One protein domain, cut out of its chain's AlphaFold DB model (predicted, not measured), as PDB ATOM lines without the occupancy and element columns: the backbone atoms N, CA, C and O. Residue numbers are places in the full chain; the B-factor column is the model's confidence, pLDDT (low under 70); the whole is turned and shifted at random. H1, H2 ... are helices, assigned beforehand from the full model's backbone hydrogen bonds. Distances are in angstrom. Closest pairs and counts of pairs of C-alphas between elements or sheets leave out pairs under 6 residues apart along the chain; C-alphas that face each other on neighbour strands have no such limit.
ATOM      1  N   THR A   3     239.195 313.517 327.743       83.19
ATOM      2  CA  THR A   3     239.164 314.199 329.045       83.19
ATOM      3  C   THR A   3     239.403 315.699 328.881       83.19
ATOM      4  O   THR A   3     240.015 316.131 327.904       83.19
ATOM      5  N   GLU A   4     238.954 316.506 329.843       77.69
ATOM      6  CA  GLU A   4     239.107 317.969 329.786       77.69
ATOM      7  C   GLU A   4     240.579 318.407 329.694       77.69
ATOM      8  O   GLU A   4     240.911 319.319 328.933       77.69
ATOM      9  N   ASP A   5     241.475 317.699 330.386       79.88
ATOM     10  CA  ASP A   5     242.920 317.942 330.328       79.88
ATOM     11  C   ASP A   5     243.460 317.760 328.907       79.88
ATOM     12  O   ASP A   5     244.229 318.581 328.409       79.88
ATOM     13  N   LYS A   6     242.996 316.718 328.206       84.44
ATOM     14  CA  LYS A   6     243.420 316.444 326.833       84.44
ATOM     15  C   LYS A   6     242.839 317.454 325.845       84.44
ATOM     16  O   LYS A   6     243.535 317.846 324.913       84.44
ATOM     17  N   VAL A   7     241.606 317.921 326.061       82.50
ATOM     18  CA  VAL A   7     241.020 319.037 325.290       82.50
ATOM     19  C   VAL A   7     241.875 320.295 325.441       82.50
ATOM     20  O   VAL A   7     242.184 320.949 324.447       82.50
ATOM     21  N   THR A   8     242.284 320.611 326.669       82.50
ATOM     22  CA  THR A   8     243.108 321.787 326.979       82.50
ATOM     23  C   THR A   8     244.489 321.692 326.335       82.50
ATOM     24  O   THR A   8     244.951 322.655 325.726       82.50
ATOM     25  N   GLU A   9     245.124 320.521 326.397       87.44
ATOM     26  CA  GLU A   9     246.409 320.263 325.743       87.44
ATOM     27  C   GLU A   9     246.316 320.435 324.218       87.44
ATOM     28  O   GLU A   9     247.139 321.128 323.620       87.44
ATOM     29  N   ILE A  10     245.280 319.869 323.585       87.06
ATOM     30  CA  ILE A  10     245.042 320.013 322.140       87.06
ATOM     31  C   ILE A  10     244.807 321.480 321.774       87.06
ATOM     32  O   ILE A  10     245.355 321.956 320.781       87.06
ATOM     33  N   PHE A  11     244.011 322.203 322.564       84.88
ATOM     34  CA  PHE A  11     243.761 323.622 322.330       84.88
ATOM     35  C   PHE A  11     245.051 324.438 322.402       84.88
ATOM     36  O   PHE A  11     245.314 325.234 321.505       84.88
ATOM     37  N   TYR A  12     245.878 324.201 323.422       86.81
ATOM     38  CA  TYR A  12     247.166 324.872 323.576       86.81
ATOM     39  C   TYR A  12     248.085 324.620 322.369       86.81
ATOM     40  O   TYR A  12     248.630 325.560 321.793       86.81
ATOM     41  N   MET A  13     248.191 323.363 321.919       91.25
ATOM     42  CA  MET A  13     248.963 323.015 320.720       91.25
ATOM     43  C   MET A  13     248.410 323.685 319.453       91.25
ATOM     44  O   MET A  13     249.181 324.171 318.624       91.25
ATOM     45  N   ALA A  14     247.085 323.729 319.297       88.44
ATOM     46  CA  ALA A  14     246.435 324.368 318.158       88.44
ATOM     47  C   ALA A  14     246.641 325.890 318.157       88.44
ATOM     48  O   ALA A  14     246.870 326.471 317.098       88.44
ATOM     49  N   ASP A  15     246.590 326.534 319.322       87.69
ATOM     50  CA  ASP A  15     246.812 327.971 319.473       87.69
ATOM     51  C   ASP A  15     248.257 328.362 319.137       87.69
ATOM     52  O   ASP A  15     248.481 329.257 318.317       87.69
ATOM     53  N   ASP A  16     249.246 327.638 319.665       92.31
ATOM     54  CA  ASP A  16     250.657 327.868 319.335       92.31
ATOM     55  C   ASP A  16     250.954 327.610 317.851       92.31
ATOM     56  O   ASP A  16     251.645 328.408 317.204       92.31
ATOM     57  N   PHE A  17     250.356 326.564 317.269       93.12
ATOM     58  CA  PHE A  17     250.419 326.330 315.828       93.12
ATOM     59  C   PHE A  17     249.806 327.494 315.039       93.12
ATOM     60  O   PHE A  17     250.430 327.984 314.098       93.12
ATOM     61  N   CYS A  18     248.617 327.973 315.421       89.81
ATOM     62  CA  CYS A  18     247.938 329.073 314.737       89.81
ATOM     63  C   CYS A  18     248.757 330.364 314.777       89.81
ATOM     64  O   CYS A  18     248.856 331.042 313.757       89.81
ATOM     65  N   LYS A  19     249.386 330.699 315.911       90.44
ATOM     66  CA  LYS A  19     250.268 331.875 316.019       90.44
ATOM     67  C   LYS A  19     251.457 331.772 315.070       90.44
ATOM     68  O   LYS A  19     251.763 332.727 314.352       90.44
ATOM     69  N   PHE A  20     252.121 330.615 315.054       95.00
ATOM     70  CA  PHE A  20     253.255 330.371 314.166       95.00
ATOM     71  C   PHE A  20     252.838 330.424 312.693       95.00
ATOM     72  O   PHE A  20     253.480 331.096 311.879       95.00
ATOM     73  N   PHE A  21     251.734 329.758 312.357       92.81
ATOM     74  CA  PHE A  21     251.179 329.731 311.014       92.81
ATOM     75  C   PHE A  21     250.780 331.131 310.545       92.81
ATOM     76  O   PHE A  21     251.137 331.529 309.440       92.81
ATOM     77  N   ASP A  22     250.126 331.924 311.388       90.94
ATOM     78  CA  ASP A  22     249.703 333.281 311.044       90.94
ATOM     79  C   ASP A  22     250.887 334.218 310.821       90.94
ATOM     80  O   ASP A  22     250.877 335.000 309.867       90.94
ATOM     81  N   ALA A  23     251.944 334.098 311.631       93.12
ATOM     82  CA  ALA A  23     253.190 334.824 311.409       93.12
ATOM     83  C   ALA A  23     253.843 334.433 310.071       93.12
ATOM     84  O   ALA A  23     254.301 335.298 309.319       93.12
ATOM     85  N   MET A  24     253.851 333.137 309.742       93.75
ATOM     86  CA  MET A  24     254.370 332.633 308.471       93.75
ATOM     87  C   MET A  24     253.543 333.143 307.283       93.75
ATOM     88  O   MET A  24     254.101 333.700 306.337       93.75
ATOM     89  N   VAL A  25     252.217 333.016 307.343       90.75
ATOM     90  CA  VAL A  25     251.292 333.487 306.307       90.75
ATOM     91  C   VAL A  25     251.442 334.991 306.111       90.75
ATOM     92  O   VAL A  25     251.565 335.436 304.974       90.75
ATOM     93  N   ALA A  26     251.523 335.782 307.180       89.06
ATOM     94  CA  ALA A  26     251.735 337.223 307.073       89.06
ATOM     95  C   ALA A  26     253.073 337.580 306.401       89.06
ATOM     96  O   ALA A  26     253.145 338.566 305.667       89.06
ATOM     97  N   LYS A  27     254.126 336.781 306.632       92.12
ATOM     98  CA  LYS A  27     255.462 337.003 306.065       92.12
ATOM     99  C   LYS A  27     255.557 336.635 304.583       92.12
ATOM    100  O   LYS A  27     256.224 337.342 303.833       92.12
ATOM    101  N   TYR A  28     254.938 335.528 304.175       90.56
ATOM    102  CA  TYR A  28     255.142 334.950 302.840       90.56
ATOM    103  C   TYR A  28     253.962 335.143 301.880       90.56
ATOM    104  O   TYR A  28     254.115 334.905 300.683       90.56
ATOM    105  N   THR A  29     252.800 335.599 302.354       88.94
ATOM    106  CA  THR A  29     251.652 335.855 301.473       88.94
ATOM    107  C   THR A  29     251.801 337.196 300.764       88.94
ATOM    108  O   THR A  29     252.128 338.216 301.375       88.94
ATOM    109  N   LEU A  30     251.518 337.213 299.460       84.69
ATOM    110  CA  LEU A  30     251.480 338.440 298.670       84.69
ATOM    111  C   LEU A  30     250.441 339.410 299.244       84.69
ATOM    112  O   LEU A  30     249.316 339.022 299.572       84.69
ATOM    113  N   LYS A  31     250.804 340.693 299.345       79.94
ATOM    114  CA  LYS A  31     249.870 341.718 299.814       79.94
ATOM    115  C   LYS A  31     248.669 341.775 298.862       79.94
ATOM    116  O   LYS A  31     248.872 341.866 297.650       79.94
ATOM    117  N   PRO A  32     247.431 341.746 299.377       74.19
ATOM    118  CA  PRO A  32     246.255 341.789 298.525       74.19
ATOM    119  C   PRO A  32     246.236 343.094 297.722       74.19
ATOM    120  O   PRO A  32     246.332 344.190 298.277       74.19
ATOM    121  N   THR A  33     246.095 342.982 296.404       76.19
ATOM    122  CA  THR A  33     245.972 344.134 295.509       76.19
ATOM    123  C   THR A  33     244.548 344.695 295.578       76.19
ATOM    124  O   THR A  33     243.607 344.119 295.035       76.19
ATOM    125  N   GLY A  34     244.383 345.837 296.252       67.56
ATOM    126  CA  GLY A  34     243.369 346.843 295.906       67.56
ATOM    127  C   GLY A  34     241.896 346.595 296.264       67.56
ATOM    128  O   GLY A  34     241.048 347.307 295.733       67.56
ATOM    129  N   LYS A  35     241.539 345.666 297.160       71.31
ATOM    130  CA  LYS A  35     240.145 345.539 297.644       71.31
ATOM    131  C   LYS A  35     240.042 345.840 299.139       71.31
ATOM    132  O   LYS A  35     240.824 345.326 299.934       71.31
ATOM    133  N   ARG A  36     239.067 346.674 299.527       67.75
ATOM    134  CA  ARG A  36     238.719 346.913 300.941       67.75
ATOM    135  C   ARG A  36     238.349 345.575 301.591       67.75
ATOM    136  O   ARG A  36     237.590 344.808 300.999       67.75
ATOM    137  N   LYS A  37     238.853 345.306 302.803       66.88
ATOM    138  CA  LYS A  37     238.403 344.169 303.623       66.88
ATOM    139  C   LYS A  37     236.910 344.356 303.916       66.88
ATOM    140  O   LYS A  37     236.539 345.134 304.784       66.88
ATOM    141  N   TYR A  38     236.061 343.678 303.149       64.12
ATOM    142  CA  TYR A  38     234.618 343.635 303.396       64.12
ATOM    143  C   TYR A  38     234.282 342.693 304.562       64.12
ATOM    144  O   TYR A  38     233.297 342.894 305.267       64.12
ATOM    145  N   HIS A  39     235.113 341.671 304.789       64.25
ATOM    146  CA  HIS A  39     234.843 340.650 305.790       64.25
ATOM    147  C   HIS A  39     235.194 341.153 307.194       64.25
ATOM    148  O   HIS A  39     236.347 341.484 307.472       64.25
ATOM    149  N   ARG A  40     234.191 341.190 308.075       67.25
ATOM    150  CA  ARG A  40     234.380 341.394 309.515       67.25
ATOM    151  C   ARG A  40     235.172 340.213 310.069       67.25
ATOM    152  O   ARG A  40     234.900 339.075 309.683       67.25
ATOM    153  N   ASP A  41     236.139 340.474 310.941       63.28
ATOM    154  CA  ASP A  41     236.915 339.394 311.545       63.28
ATOM    155  C   ASP A  41     235.971 338.432 312.285       63.28
ATOM    156  O   ASP A  41     234.996 338.850 312.926       63.28
ATOM    157  N   SER A  42     236.218 337.133 312.104       66.44
ATOM    158  CA  SER A  42     235.468 336.088 312.793       66.44
ATOM    159  C   SER A  42     235.611 336.297 314.291       66.44
ATOM    160  O   SER A  42     236.685 336.611 314.795       66.44
ATOM    161  N   THR A  43     234.518 336.091 315.007       67.62
ATOM    162  CA  THR A  43     234.547 336.124 316.462       67.62
ATOM    163  C   THR A  43     235.210 334.862 317.039       67.62
ATOM    164  O   THR A  43     235.575 334.890 318.207       67.62
ATOM    165  N   MET A  44     235.354 333.791 316.244       75.00
ATOM    166  CA  MET A  44     235.978 332.518 316.612       75.00
ATOM    167  C   MET A  44     237.416 332.479 316.093       75.00
ATOM    168  O   MET A  44     237.657 332.764 314.914       75.00
ATOM    169  N   SER A  45     238.346 332.117 316.966       80.62
ATOM    170  CA  SER A  45     239.762 331.945 316.658       80.62
ATOM    171  C   SER A  45     240.011 330.708 315.787       80.62
ATOM    172  O   SER A  45     239.239 329.748 315.781       80.62
ATOM    173  N   LYS A  46     241.127 330.700 315.048       83.19
ATOM    174  CA  LYS A  46     241.539 329.535 314.244       83.19
ATOM    175  C   LYS A  46     241.795 328.302 315.115       83.19
ATOM    176  O   LYS A  46     241.445 327.201 314.703       83.19
ATOM    177  N   ALA A  47     242.318 328.500 316.325       83.94
ATOM    178  CA  ALA A  47     242.545 327.438 317.299       83.94
ATOM    179  C   ALA A  47     241.232 326.774 317.739       83.94
ATOM    180  O   ALA A  47     241.135 325.549 317.753       83.94
ATOM    181  N   GLU A  48     240.189 327.565 318.013       80.44
ATOM    182  CA  GLU A  48     238.850 327.041 318.316       80.44
ATOM    183  C   GLU A  48     238.269 326.245 317.146       80.44
ATOM    184  O   GLU A  48     237.712 325.168 317.354       80.44
ATOM    185  N   VAL A  49     238.432 326.732 315.910       82.06
ATOM    186  CA  VAL A  49     237.986 326.002 314.712       82.06
ATOM    187  C   VAL A  49     238.720 324.665 314.592       82.06
ATOM    188  O   VAL A  49     238.072 323.638 314.395       82.06
ATOM    189  N   MET A  50     240.046 324.651 314.755       86.69
ATOM    190  CA  MET A  50     240.842 323.419 314.730       86.69
ATOM    191  C   MET A  50     240.409 322.442 315.824       86.69
ATOM    192  O   MET A  50     240.219 321.262 315.538       86.69
ATOM    193  N   LEU A  51     240.186 322.923 317.051       84.06
ATOM    194  CA  LEU A  51     239.717 322.092 318.157       84.06
ATOM    195  C   LEU A  51     238.358 321.455 317.844       84.06
ATOM    196  O   LEU A  51     238.187 320.251 318.013       84.06
ATOM    197  N   ILE A  52     237.395 322.244 317.360       82.88
ATOM    198  CA  ILE A  52     236.061 321.752 316.999       82.88
ATOM    199  C   ILE A  52     236.150 320.683 315.899       82.88
ATOM    200  O   ILE A  52     235.444 319.679 315.985       82.88
ATOM    201  N   MET A  53     237.026 320.865 314.905       85.06
ATOM    202  CA  MET A  53     237.253 319.866 313.854       85.06
ATOM    203  C   MET A  53     237.866 318.578 314.410       85.06
ATOM    204  O   MET A  53     237.359 317.496 314.132       85.06
ATOM    205  N   ILE A  54     238.904 318.669 315.247       87.50
ATOM    206  CA  ILE A  54     239.534 317.493 315.873       87.50
ATOM    207  C   ILE A  54     238.507 316.706 316.695       87.50
ATOM    208  O   ILE A  54     238.388 315.491 316.549       87.50
ATOM    209  N   LEU A  55     237.716 317.403 317.515       83.81
ATOM    210  CA  LEU A  55     236.665 316.783 318.321       83.81
ATOM    211  C   LEU A  55     235.559 316.169 317.459       83.81
ATOM    212  O   LEU A  55     235.002 315.140 317.835       83.81
ATOM    213  N   PHE A  56     235.228 316.778 316.319       83.44
ATOM    214  CA  PHE A  56     234.259 316.220 315.381       83.44
ATOM    215  C   PHE A  56     234.747 314.888 314.811       83.44
ATOM    216  O   PHE A  56     234.025 313.896 314.900       83.44
ATOM    217  N   HIS A  57     235.984 314.840 314.314       85.69
ATOM    218  CA  HIS A  57     236.566 313.617 313.761       85.69
ATOM    219  C   HIS A  57     236.706 312.503 314.811       85.69
ATOM    220  O   HIS A  57     236.371 311.358 314.517       85.69
ATOM    221  N   ASP A  58     237.114 312.825 316.045       85.44
ATOM    222  CA  ASP A  58     237.198 311.840 317.139       85.44
ATOM    223  C   ASP A  58     235.818 311.327 317.583       85.44
ATOM    224  O   ASP A  58     235.657 310.176 317.981       85.44
ATOM    225  N   SER A  59     234.786 312.169 317.490       83.44
ATOM    226  CA  SER A  59     233.450 311.827 317.983       83.44
ATOM    227  C   SER A  59     232.709 310.770 317.158       83.44
ATOM    228  O   SER A  59     231.703 310.246 317.638       83.44
ATOM    229  N   GLY A  60     233.155 310.486 315.929       84.19
ATOM    230  CA  GLY A  60     232.512 309.525 315.026       84.19
ATOM    231  C   GLY A  60     231.164 309.982 314.450       84.19
ATOM    232  O   GLY A  60     230.442 309.176 313.866       84.19
ATOM    233  N   TYR A  61     230.793 311.257 314.604       84.12
ATOM    234  CA  TYR A  61     229.584 311.795 313.979       84.12
ATOM    235  C   TYR A  61     229.821 311.976 312.481       84.12
ATOM    236  O   TYR A  61     230.783 312.611 312.071       84.12
ATOM    237  N   HIS A  62     228.887 311.507 311.656       82.56
ATOM    238  CA  HIS A  62     228.936 311.744 310.208       82.56
ATOM    239  C   HIS A  62     228.509 313.164 309.822       82.56
ATOM    240  O   HIS A  62     228.919 313.689 308.796       82.56
ATOM    241  N   CYS A  63     227.673 313.800 310.645       81.44
ATOM    242  CA  CYS A  63     227.107 315.108 310.349       81.44
ATOM    243  C   CYS A  63     227.592 316.151 311.357       81.44
ATOM    244  O   CYS A  63     227.222 316.119 312.536       81.44
ATOM    245  N   PHE A  64     228.353 317.128 310.860       78.81
ATOM    246  CA  PHE A  64     228.900 318.214 311.669       78.81
ATOM    247  C   PHE A  64     227.808 319.051 312.347       78.81
ATOM    248  O   PHE A  64     227.968 319.466 313.492       78.81
ATOM    249  N   LYS A  65     226.647 319.233 311.699       78.62
ATOM    250  CA  LYS A  65     225.499 319.941 312.289       78.62
ATOM    251  C   LYS A  65     224.977 319.243 313.543       78.62
ATOM    252  O   LYS A  65     224.757 319.909 314.553       78.62
ATOM    253  N   HIS A  66     224.812 317.922 313.497       80.69
ATOM    254  CA  HIS A  66     224.363 317.140 314.651       80.69
ATOM    255  C   HIS A  66     225.394 317.170 315.780       80.69
ATOM    256  O   HIS A  66     225.044 317.487 316.916       80.69
ATOM    257  N   PHE A  67     226.668 316.940 315.449       83.31
ATOM    258  CA  PHE A  67     227.771 317.045 316.403       83.31
ATOM    259  C   PHE A  67     227.800 318.413 317.091       83.31
ATOM    260  O   PHE A  67     227.809 318.499 318.318       83.31
ATOM    261  N   TYR A  68     227.779 319.491 316.303       76.38
ATOM    262  CA  TYR A  68     227.903 320.846 316.814       76.38
ATOM    263  C   TYR A  68     226.721 321.213 317.709       76.38
ATOM    264  O   TYR A  68     226.933 321.770 318.779       76.38
ATOM    265  N   LEU A  69     225.484 320.877 317.326       74.75
ATOM    266  CA  LEU A  69     224.304 321.151 318.153       74.75
ATOM    267  C   LEU A  69     224.339 320.385 319.483       74.75
ATOM    268  O   LEU A  69     224.055 320.975 320.526       74.75
ATOM    269  N   GLU A  70     224.737 319.109 319.475       74.88
ATOM    270  CA  GLU A  70     224.805 318.304 320.697       74.88
ATOM    271  C   GLU A  70     225.955 318.738 321.616       74.88
ATOM    272  O   GLU A  70     225.788 318.875 322.833       74.88
ATOM    273  N   LYS A  71     227.139 318.986 321.047       70.25
ATOM    274  CA  LYS A  71     228.315 319.392 321.818       70.25
ATOM    275  C   LYS A  71     228.256 320.849 322.239       70.25
ATOM    276  O   LYS A  71     228.720 321.126 323.331       70.25
ATOM    277  N   ARG A  72     227.619 321.764 321.501       62.34
ATOM    278  CA  ARG A  72     227.389 323.163 321.924       62.34
ATOM    279  C   ARG A  72     226.743 323.250 323.310       62.34
ATOM    280  O   ARG A  72     227.147 324.084 324.116       62.34
ATOM    281  N   CYS A  73     225.788 322.368 323.612       51.97
ATOM    282  CA  CYS A  73     225.156 322.308 324.933       51.97
ATOM    283  C   CYS A  73     226.120 321.846 326.041       51.97
ATOM    284  O   CYS A  73     225.959 322.246 327.189       51.97
ATOM    285  N   ARG A  74     227.149 321.056 325.703       49.62
ATOM    286  CA  ARG A  74     228.162 320.549 326.646       49.62
ATOM    287  C   ARG A  74     229.435 321.400 326.691       49.62
ATOM    288  O   ARG A  74     230.083 321.463 327.723       49.62
ATOM    289  N   VAL A  75     229.772 322.109 325.614       48.78
ATOM    290  CA  VAL A  75     230.945 322.993 325.517       48.78
ATOM    291  C   VAL A  75     230.777 324.238 326.394       48.78
ATOM    292  O   VAL A  75     231.759 324.788 326.879       48.78
ATOM    293  N   SER A  76     229.530 324.592 326.736       46.16
ATOM    294  CA  SER A  76     229.202 325.501 327.846       46.16
ATOM    295  C   SER A  76     229.835 325.099 329.194       46.16
ATOM    296  O   SER A  76     229.817 325.913 330.118       46.16
ATOM    297  N   MET A  77     230.344 323.874 329.354       43.12
ATOM    298  CA  MET A  77     231.024 323.417 330.569       43.12
ATOM    299  C   MET A  77     232.494 323.874 330.633       43.12
ATOM    300  O   MET A  77     232.992 324.137 331.719       43.12
ATOM    301  N   TYR A  78     233.149 324.135 329.494       51.31
ATOM    302  CA  TYR A  78     234.533 324.644 329.409       51.31
ATOM    303  C   TYR A  78     234.626 326.178 329.530       51.31
ATOM    304  O   TYR A  78     235.520 326.824 328.979       51.31
ATOM    305  N   LYS A  79     233.675 326.783 330.252       46.81
ATOM    306  CA  LYS A  79     233.474 328.237 330.389       46.81
ATOM    307  C   LYS A  79     234.684 329.012 330.932       46.81
ATOM    308  O   LYS A  79     234.694 330.232 330.814       46.81
ATOM    309  N   GLY A  80     235.672 328.336 331.522       45.72
ATOM    310  CA  GLY A  80     236.899 328.958 332.033       45.72
ATOM    311  C   GLY A  80     238.012 329.154 330.996       45.72
ATOM    312  O   GLY A  80     238.846 330.031 331.184       45.72
ATOM    313  N   LEU A  81     238.023 328.376 329.906       45.59
ATOM    314  CA  LEU A  81     239.086 328.396 328.885       45.59
ATOM    315  C   LEU A  81     238.665 329.065 327.571       45.59
ATOM    316  O   LEU A  81     239.510 329.537 326.818       45.59
ATOM    317  N   LEU A  82     237.361 329.134 327.304       45.31
ATOM    318  CA  LEU A  82     236.799 329.687 326.074       45.31
ATOM    319  C   LEU A  82     236.036 330.969 326.407       45.31
ATOM    320  O   LEU A  82     234.842 330.955 326.718       45.31
ATOM    321  N   THR A  83     236.725 332.108 326.378       44.34
ATOM    322  CA  THR A  83     236.039 333.399 326.394       44.34
ATOM    323  C   THR A  83     235.189 333.529 325.130       44.34
ATOM    324  O   THR A  83     235.709 333.424 324.027       44.34
ATOM    325  N   HIS A  84     233.905 333.845 325.324       46.56
ATOM    326  CA  HIS A  84     232.907 334.301 324.337       46.56
ATOM    327  C   HIS A  84     231.797 333.310 323.931       46.56
ATOM    328  O   HIS A  84     231.598 332.910 322.788       46.56
ATOM    329  N   SER A  85     230.924 333.118 324.921       47.06
ATOM    330  CA  SER A  85     229.541 332.612 324.930       47.06
ATOM    331  C   SER A  85     228.539 333.157 323.871       47.06
ATOM    332  O   SER A  85     227.345 332.888 324.001       47.06
ATOM    333  N   LEU A  86     228.927 333.918 322.836       43.94
ATOM    334  CA  LEU A  86     227.974 334.620 321.937       43.94
ATOM    335  C   LEU A  86     228.052 334.227 320.447       43.94
ATOM    336  O   LEU A  86     227.270 334.709 319.629       43.94
ATOM    337  N   LEU A  87     228.944 333.311 320.077       49.41
ATOM    338  CA  LEU A  87     229.286 332.978 318.684       49.41
ATOM    339  C   LEU A  87     228.268 332.147 317.898       49.41
ATOM    340  O   LEU A  87     228.453 331.841 316.720       49.41
ATOM    341  N   CYS A  88     227.194 331.737 318.551       45.38
ATOM    342  CA  CYS A  88     226.475 330.544 318.147       45.38
ATOM    343  C   CYS A  88     225.275 330.783 317.222       45.38
ATOM    344  O   CYS A  88     224.576 329.832 316.883       45.38
ATOM    345  N   SER A  89     225.032 332.020 316.794       49.00
ATOM    346  CA  SER A  89     223.926 332.316 315.873       49.00
ATOM    347  C   SER A  89     224.407 332.442 314.424       49.00
ATOM    348  O   SER A  89     223.867 331.778 313.551       49.00
ATOM    349  N   LYS A  90     225.490 333.187 314.156       47.75
ATOM    350  CA  LYS A  90     225.943 333.451 312.774       47.75
ATOM    351  C   LYS A  90     226.798 332.350 312.136       47.75
ATOM    352  O   LYS A  90     226.688 332.149 310.934       47.75
ATOM    353  N   PHE A  91     227.626 331.630 312.900       49.81
ATOM    354  CA  PHE A  91     228.394 330.489 312.364       49.81
ATOM    355  C   PHE A  91     227.467 329.325 311.972       49.81
ATOM    356  O   PHE A  91     227.608 328.720 310.914       49.81
ATOM    357  N   VAL A  92     226.433 329.076 312.782       49.31
ATOM    358  CA  VAL A  92     225.367 328.117 312.452       49.31
ATOM    359  C   VAL A  92     224.641 328.540 311.172       49.31
ATOM    360  O   VAL A  92     224.407 327.723 310.288       49.31
ATOM    361  N   GLU A  93     224.328 329.825 311.035       48.66
ATOM    362  CA  GLU A  93     223.535 330.314 309.909       48.66
ATOM    363  C   GLU A  93     224.305 330.360 308.579       48.66
ATOM    364  O   GLU A  93     223.733 330.050 307.536       48.66
ATOM    365  N   LEU A  94     225.598 330.705 308.599       51.53
ATOM    366  CA  LEU A  94     226.415 330.857 307.388       51.53
ATOM    367  C   LEU A  94     227.094 329.556 306.944       51.53
ATOM    368  O   LEU A  94     227.230 329.316 305.744       51.53
ATOM    369  N   THR A  95     227.526 328.725 307.896       53.81
ATOM    370  CA  THR A  95     228.318 327.522 307.619       53.81
ATOM    371  C   THR A  95     227.456 326.265 307.721       53.81
ATOM    372  O   THR A  95     227.401 325.503 306.765       53.81
TER     373      THR A  95
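This is residues 3 to 95 of the 106 residues of the protein "ISPg3 transposase" of Prevotella pallens ATCC 700821 (UniProt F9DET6). One long helix, H1, runs past a smaller group of three helices: H2 meets H1 over residues 7 to 18 at a steep tilt, H3 makes a corner with the far end of H2, and the short H4 touches no helix. The end of H1 and the link after it stick out as a wide loop, residues 23 to 41, which stand free before the chain folds back to H2. The printed part has 93 residues with four named helices, H1, H2, H3 and H4 in that order, and no named strand; its class is all helix. The whole is loose, with a radius of gyration of the C-alphas of 15.4 A, and its C-alphas span 43 by 29 by 27 A.

H1 is residues 4 to 28, from C-alpha 4 at (239.107, 317.969, 329.786) to C-alpha 28 at (255.142, 334.950, 302.840), 35.7 A from first to last C-alpha. H2 is residues 46 to 59, 19.8 A long, and begins with C-alpha 46 at (241.539, 329.535, 314.244). H3 is residues 64 to 75, 14.8 A long. H4 is residues 90 to 95, and its C-alpha 95 is at (228.318, 327.522, 307.619).

H1 and H2 touch, with residues 7 to 18 of H1 and residues 46 to 51 of H2 alone; their closest C-alphas are those of Asp 15 and Ala 47, 4.8 A apart. They run opposite ways at a steep tilt of 46 degrees. H2 and H3 touch, with residues 56 to 59 of H2 and residues 64 to 68 of H3 alone; their closest C-alphas are those of Phe 56 and Phe 67, 6.6 A apart. Their lines are about perpendicular, at 74 degrees. H1 and H3 are apart. H4 is apart from H1 and H2, and only just apart from H3, with the closest C-alphas 8.2 A from each other. In H1, H2 and H4 every O i to N i+4 pair is within hydrogen-bond range; in H3 it is 6 of 8.

The C-alphas farthest apart are those of Thr 3 and Gly 34, 46.7 A. Without residues 23 to 41, of which 23 to 28 belong to H1, the body has 74 residues and spans 30 by 27 by 24 A. The printed part has no cut. The links from H1 to H2, with 17 residues, and from H3 to H4, with 14 residues, are long; the link from H2 to H3, with 4 residues, is tight. The mean pLDDT of the printed part is 73.3, and 33 residues are under 70: residue 34, residues 36 to 43, and residues 72 to 95, of which 72 to 75 belong to H3 and 90 to 95 to H4.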